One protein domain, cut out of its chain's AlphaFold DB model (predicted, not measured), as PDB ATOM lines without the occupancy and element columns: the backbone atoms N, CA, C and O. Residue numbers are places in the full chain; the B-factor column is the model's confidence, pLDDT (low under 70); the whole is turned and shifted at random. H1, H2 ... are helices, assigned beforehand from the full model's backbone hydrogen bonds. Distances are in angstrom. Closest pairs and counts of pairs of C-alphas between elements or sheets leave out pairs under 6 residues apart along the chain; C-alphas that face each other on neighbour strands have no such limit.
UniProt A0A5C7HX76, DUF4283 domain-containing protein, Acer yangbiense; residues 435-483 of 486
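This is residues 435 to 483 of the 486 residues of the protein "DUF4283 domain-containing protein" of Acer yangbiense (UniProt A0A5C7HX76). What shape do these atoms make? They make a wide, open V of two helices, H1 and H2, with residues 459 to 465 as the unnamed corner that keeps the arms from meeting. At the far end of the first arm, residues 435 to 443 fold back beside H1. What is it built of? The printed part has 49 residues with two named helices, H1 then H2, and no named strand; its class is all helix. How spread out is it? It is extended, with a radius of gyration of the C-alphas of 16.9 A, and flat, spanning 45 by 28 by 14 A.

Where is the first helix? H1 is residues 444 to 458, 21.1 A from first to last C-alpha, and begins at C-alpha 444 at (-37.740, 23.565, -6.146). Where is the second? H2 is residues 466 to 481, 22.4 A long in the same sense, and ends at C-alpha 481 at (-30.858, 26.412, -47.344).

How do H1 and H2 stand? They are apart, with no C-alpha of the one within 8 A of the other, and 7 residues form the short link between them. Which way does each run? H1 runs mainly toward lower z, and H2 mainly toward higher x. Are their backbones well formed? In H1 and H2, every O i to N i+4 pair is within hydrogen-bond range.

How large is it? The two C-alphas farthest apart, those of Arg 439 and Asn 481, are 45.4 A apart. What stands free? Residues 455 to 483 do, of which 455 to 458 belong to H1 and 466 to 481 to H2. Is the model complete and confident here? The printed part has no cut; its mean pLDDT is 74.1, and residues 461 to 464 and 477 to 483 are under 70.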
ATOM      1  N   ASP A 435     -44.985  34.372  -9.875       80.25
ATOM      2  CA  ASP A 435     -45.978  34.085 -10.909       80.25
ATOM      3  C   ASP A 435     -46.856  35.319 -11.174       80.25
ATOM      4  O   ASP A 435     -46.898  36.232 -10.342       80.25
ATOM      5  N   ASP A 436     -47.600  35.323 -12.276       76.44
ATOM      6  CA  ASP A 436     -48.407  36.453 -12.772       76.44
ATOM      7  C   ASP A 436     -49.534  36.833 -11.794       76.44
ATOM      8  O   ASP A 436     -50.007  37.964 -11.736       76.44
ATOM      9  N   CYS A 437     -49.909  35.895 -10.922       75.75
ATOM     10  CA  CYS A 437     -50.830  36.116  -9.807       75.75
ATOM     11  C   CYS A 437     -50.164  36.756  -8.565       75.75
ATOM     12  O   CYS A 437     -50.754  36.777  -7.482       75.75
ATOM     13  N   GLY A 438     -48.900  37.184  -8.652       77.12
ATOM     14  CA  GLY A 438     -48.107  37.728  -7.542       77.12
ATOM     15  C   GLY A 438     -47.674  36.691  -6.494       77.12
ATOM     16  O   GLY A 438     -47.178  37.050  -5.417       77.12
ATOM     17  N   ARG A 439     -47.858  35.393  -6.773       79.50
ATOM     18  CA  ARG A 439     -47.519  34.290  -5.858       79.50
ATOM     19  C   ARG A 439     -46.027  33.985  -5.918       79.50
ATOM     20  O   ARG A 439     -45.452  33.884  -6.993       79.50
ATOM     21  N   LYS A 440     -45.401  33.819  -4.750       85.56
ATOM     22  CA  LYS A 440     -43.957  33.576  -4.615       85.56
ATOM     23  C   LYS A 440     -43.670  32.095  -4.415       85.56
ATOM     24  O   LYS A 440     -44.115  31.512  -3.429       85.56
ATOM     25  N   PHE A 441     -42.846  31.533  -5.287       82.06
ATOM     26  CA  PHE A 441     -42.382  30.156  -5.223       82.06
ATOM     27  C   PHE A 441     -40.904  30.128  -4.849       82.06
ATOM     28  O   PHE A 441     -40.064  30.653  -5.571       82.06
ATOM     29  N   THR A 442     -40.593  29.533  -3.699       82.94
ATOM     30  CA  THR A 442     -39.213  29.315  -3.216       82.94
ATOM     31  C   THR A 442     -38.826  27.841  -3.182       82.94
ATOM     32  O   THR A 442     -37.674  27.518  -2.909       82.94
ATOM     33  N   ASP A 443     -39.801  26.952  -3.367       85.06
ATOM     34  CA  ASP A 443     -39.578  25.512  -3.390       85.06
ATOM     35  C   ASP A 443     -39.167  25.063  -4.794       85.06
ATOM     36  O   ASP A 443     -39.659  25.603  -5.785       85.06
ATOM     37  N   GLU A 444     -38.291  24.063  -4.879       81.81
ATOM     38  CA  GLU A 444     -37.740  23.565  -6.146       81.81
ATOM     39  C   GLU A 444     -38.855  23.081  -7.078       81.81
ATOM     40  O   GLU A 444     -38.876  23.431  -8.258       81.81
ATOM     41  N   LYS A 445     -39.841  22.368  -6.517       83.06
ATOM     42  CA  LYS A 445     -41.013  21.904  -7.261       83.06
ATOM     43  C   LYS A 445     -41.865  23.071  -7.765       83.06
ATOM     44  O   LYS A 445     -42.195  23.119  -8.940       83.06
ATOM     45  N   GLY A 446     -42.147  24.052  -6.905       80.75
ATOM     46  CA  GLY A 446     -42.942  25.225  -7.284       80.75
ATOM     47  C   GLY A 446     -42.273  26.090  -8.355       80.75
ATOM     48  O   GLY A 446     -42.945  26.577  -9.259       80.75
ATOM     49  N   ILE A 447     -40.949  26.252  -8.289       84.75
ATOM     50  CA  ILE A 447     -40.159  26.954  -9.309       84.75
ATOM     51  C   ILE A 447     -40.226  26.194 -10.639       84.75
ATOM     52  O   ILE A 447     -40.501  26.811 -11.664       84.75
ATOM     53  N   SER A 448     -40.023  24.872 -10.622       85.38
ATOM     54  CA  SER A 448     -40.109  24.026 -11.819       85.38
ATOM     55  C   SER A 448     -41.489  24.100 -12.471       85.38
ATOM     56  O   SER A 448     -41.579  24.373 -13.663       85.38
ATOM     57  N   ASP A 449     -42.553  23.908 -11.692       82.31
ATOM     58  CA  ASP A 449     -43.929  23.900 -12.195       82.31
ATOM     59  C   ASP A 449     -44.301  25.264 -12.802       82.31
ATOM     60  O   ASP A 449     -44.873  25.325 -13.887       82.31
ATOM     61  N   THR A 450     -43.898  26.368 -12.161       85.00
ATOM     62  CA  THR A 450     -44.151  27.731 -12.670       85.00
ATOM     63  C   THR A 450     -43.456  27.976 -14.011       85.00
ATOM     64  O   THR A 450     -44.052  28.534 -14.925       85.00
ATOM     65  N   VAL A 451     -42.198  27.544 -14.151       83.75
ATOM     66  CA  VAL A 451     -41.437  27.683 -15.405       83.75
ATOM     67  C   VAL A 451     -42.057  26.836 -16.514       83.75
ATOM     68  O   VAL A 451     -42.209  27.323 -17.633       83.75
ATOM     69  N   CYS A 452     -42.418  25.587 -16.211       83.69
ATOM     70  CA  CYS A 452     -43.055  24.691 -17.171       83.69
ATOM     71  C   CYS A 452     -44.393  25.241 -17.663       83.69
ATOM     72  O   CYS A 452     -44.639  25.196 -18.863       83.69
ATOM     73  N   ASN A 453     -45.220  25.787 -16.770       82.31
ATOM     74  CA  ASN A 453     -46.500  26.381 -17.151       82.31
ATOM     75  C   ASN A 453     -46.288  27.631 -18.009       82.31
ATOM     76  O   ASN A 453     -46.811  27.694 -19.110       82.31
ATOM     77  N   TYR A 454     -45.425  28.558 -17.578       81.50
ATOM     78  CA  TYR A 454     -45.152  29.786 -18.329       81.50
ATOM     79  C   TYR A 454     -44.665  29.511 -19.759       81.50
ATOM     80  O   TYR A 454     -45.182  30.079 -20.716       81.50
ATOM     81  N   PHE A 455     -43.666  28.636 -19.930       79.81
ATOM     82  CA  PHE A 455     -43.174  28.308 -21.271       79.81
ATOM     83  C   PHE A 455     -44.131  27.397 -22.037       79.81
ATOM     84  O   PHE A 455     -44.211  27.509 -23.256       79.81
ATOM     85  N   GLY A 456     -44.859  26.522 -21.342       80.94
ATOM     86  CA  GLY A 456     -45.932  25.728 -21.925       80.94
ATOM     87  C   GLY A 456     -46.980  26.623 -22.575       80.94
ATOM     88  O   GLY A 456     -47.297  26.420 -23.741       80.94
ATOM     89  N   ASP A 457     -47.418  27.661 -21.873       78.50
ATOM     90  CA  ASP A 457     -48.386  28.636 -22.369       78.50
ATOM     91  C   ASP A 457     -47.775  29.525 -23.465       78.50
ATOM     92  O   ASP A 457     -48.385  29.711 -24.512       78.50
ATOM     93  N   LEU A 458     -46.533  29.999 -23.290       79.19
ATOM     94  CA  LEU A 458     -45.840  30.843 -24.275       79.19
ATOM     95  C   LEU A 458     -45.651  30.153 -25.633       79.19
ATOM     96  O   LEU A 458     -45.722  30.803 -26.675       79.19
ATOM     97  N   PHE A 459     -45.360  28.851 -25.623       74.00
ATOM     98  CA  PHE A 459     -45.163  28.055 -26.836       74.00
ATOM     99  C   PHE A 459     -46.436  27.336 -27.302       74.00
ATOM    100  O   PHE A 459     -46.405  26.666 -28.334       74.00
ATOM    101  N   SER A 460     -47.551  27.494 -26.589       74.19
ATOM    102  CA  SER A 460     -48.855  27.004 -27.024       74.19
ATOM    103  C   SER A 460     -49.615  28.123 -27.728       74.19
ATOM    104  O   SER A 460     -50.083  29.074 -27.113       74.19
ATOM    105  N   SER A 461     -49.776  28.011 -29.045       62.84
ATOM    106  CA  SER A 461     -50.670  28.899 -29.792       62.84
ATOM    107  C   SER A 461     -52.127  28.500 -29.548       62.84
ATOM    108  O   SER A 461     -52.479  27.337 -29.750       62.84
ATOM    109  N   SER A 462     -52.990  29.449 -29.196       63.16
ATOM    110  CA  SER A 462     -54.399  29.171 -28.881       63.16
ATOM    111  C   SER A 462     -55.248  28.750 -30.094       63.16
ATOM    112  O   SER A 462     -56.315  28.176 -29.908       63.16
ATOM    113  N   SER A 463     -54.780  28.993 -31.326       61.78
ATOM    114  CA  SER A 463     -55.398  28.534 -32.584       61.78
ATOM    115  C   SER A 463     -54.521  28.940 -33.784       61.78
ATOM    116  O   SER A 463     -54.758  29.991 -34.386       61.78
ATOM    117  N   PRO A 464     -53.466  28.184 -34.123       66.88
ATOM    118  CA  PRO A 464     -52.567  28.577 -35.203       66.88
ATOM    119  C   PRO A 464     -53.281  28.435 -36.551       66.88
ATOM    120  O   PRO A 464     -53.826  27.374 -36.870       66.88
ATOM    121  N   SER A 465     -53.303  29.505 -37.346       74.38
ATOM    122  CA  SER A 465     -53.847  29.448 -38.701       74.38
ATOM    123  C   SER A 465     -52.866  28.742 -39.640       74.38
ATOM    124  O   SER A 465     -51.661  28.674 -39.387       74.38
ATOM    125  N   LEU A 466     -53.369  28.229 -40.767       72.12
ATOM    126  CA  LEU A 466     -52.520  27.642 -41.810       72.12
ATOM    127  C   LEU A 466     -51.448  28.639 -42.305       72.12
ATOM    128  O   LEU A 466     -50.358  28.228 -42.699       72.12
ATOM    129  N   GLU A 467     -51.741  29.941 -42.240       74.56
ATOM    130  CA  GLU A 467     -50.834  31.011 -42.657       74.56
ATOM    131  C   GLU A 467     -49.692  31.240 -41.651       74.56
ATOM    132  O   GLU A 467     -48.552  31.466 -42.054       74.56
ATOM    133  N   ASP A 468     -49.954  31.076 -40.349       73.69
ATOM    134  CA  ASP A 468     -48.928  31.180 -39.298       73.69
ATOM    135  C   ASP A 468     -47.891  30.056 -39.418       73.69
ATOM    136  O   ASP A 468     -46.682  30.284 -39.301       73.69
ATOM    137  N   PHE A 469     -48.351  28.836 -39.722       73.06
ATOM    138  CA  PHE A 469     -47.456  27.724 -40.037       73.06
ATOM    139  C   PHE A 469     -46.644  28.004 -41.300       73.06
ATOM    140  O   PHE A 469     -45.434  27.775 -41.305       73.06
ATOM    141  N   ARG A 470     -47.276  28.533 -42.354       74.19
ATOM    142  CA  ARG A 470     -46.605  28.855 -43.620       74.19
ATOM    143  C   ARG A 470     -45.466  29.861 -43.424       74.19
ATOM    144  O   ARG A 470     -44.356  29.610 -43.888       74.19
ATOM    145  N   LEU A 471     -45.702  30.925 -42.655       74.50
ATOM    146  CA  LEU A 471     -44.687  31.916 -42.273       74.50
ATOM    147  C   LEU A 471     -43.520  31.292 -41.495       74.50
ATOM    148  O   LEU A 471     -42.358  31.604 -41.757       74.50
ATOM    149  N   CYS A 472     -43.803  30.380 -40.561       70.06
ATOM    150  CA  CYS A 472     -42.756  29.687 -39.811       70.06
ATOM    151  C   CYS A 472     -41.907  28.781 -40.717       70.06
ATOM    152  O   CYS A 472     -40.680  28.769 -40.597       70.06
ATOM    153  N   TYR A 473     -42.536  28.065 -41.654       71.94
ATOM    154  CA  TYR A 473     -41.838  27.206 -42.612       71.94
ATOM    155  C   TYR A 473     -40.927  27.997 -43.560       71.94
ATOM    156  O   TYR A 473     -39.793  27.576 -43.772       71.94
ATOM    157  N   GLU A 474     -41.346  29.160 -44.066       71.69
ATOM    158  CA  GLU A 474     -40.495  29.998 -44.930       71.69
ATOM    159  C   GLU A 474     -39.235  30.511 -44.201       71.69
ATOM    160  O   GLU A 474     -38.133  30.550 -44.764       71.69
ATOM    161  N   VAL A 475     -39.354  30.851 -42.913       70.69
ATOM    162  CA  VAL A 475     -38.215  31.289 -42.084       70.69
ATOM    163  C   VAL A 475     -37.271  30.130 -41.744       70.69
ATOM    164  O   VAL A 475     -36.053  30.316 -41.673       70.69
ATOM    165  N   ILE A 476     -37.804  28.928 -41.530       72.69
ATOM    166  CA  ILE A 476     -36.991  27.738 -41.254       72.69
ATOM    167  C   ILE A 476     -36.266  27.280 -42.528       72.69
ATOM    168  O   ILE A 476     -35.061  27.022 -42.481       72.69
ATOM    169  N   ASP A 477     -36.950  27.251 -43.672       65.81
ATOM    170  CA  ASP A 477     -36.383  26.793 -44.945       65.81
ATOM    171  C   ASP A 477     -35.287  27.739 -45.465       65.81
ATOM    172  O   ASP A 477     -34.219  27.303 -45.897       65.81
ATOM    173  N   SER A 478     -35.466  29.054 -45.303       62.56
ATOM    174  CA  SER A 478     -34.425  30.042 -45.627       62.56
ATOM    175  C   SER A 478     -33.153  29.894 -44.776       62.56
ATOM    176  O   SER A 478     -32.053  30.176 -45.259       62.56
ATOM    177  N   ARG A 479     -33.261  29.399 -43.536       57.84
ATOM    178  CA  ARG A 479     -32.102  29.125 -42.668       57.84
ATOM    179  C   ARG A 479     -31.433  27.786 -42.965       57.84
ATOM    180  O   ARG A 479     -30.210  27.706 -42.894       57.84
ATOM    181  N   LEU A 480     -32.199  26.758 -43.329       57.22
ATOM    182  CA  LEU A 480     -31.657  25.447 -43.702       57.22
ATOM    183  C   LEU A 480     -30.966  25.477 -45.073       57.22
ATOM    184  O   LEU A 480     -29.915  24.858 -45.245       57.22
ATOM    185  N   ASN A 481     -31.477  26.261 -46.024       55.25
ATOM    186  CA  ASN A 481     -30.858  26.412 -47.344       55.25
ATOM    187  C   ASN A 481     -29.538  27.204 -47.318       55.25
ATOM    188  O   ASN A 481     -28.700  27.019 -48.199       55.25
ATOM    189  N   TYR A 482     -29.283  28.002 -46.278       50.09
ATOM    190  CA  TYR A 482     -27.991  28.671 -46.088       50.09
ATOM    191  C   TYR A 482     -26.853  27.703 -45.713       50.09
ATOM    192  O   TYR A 482     -25.685  27.996 -45.954       50.09
ATOM    193  N   VAL A 483     -27.183  26.535 -45.151       50.41
ATOM    194  CA  VAL A 483     -26.200  25.523 -44.719       50.41
ATOM    195  C   VAL A 483     -25.761  24.622 -45.881       50.41
ATOM    196  O   VAL A 483     -24.673  24.061 -45.842       50.41
TER     197      VAL A 483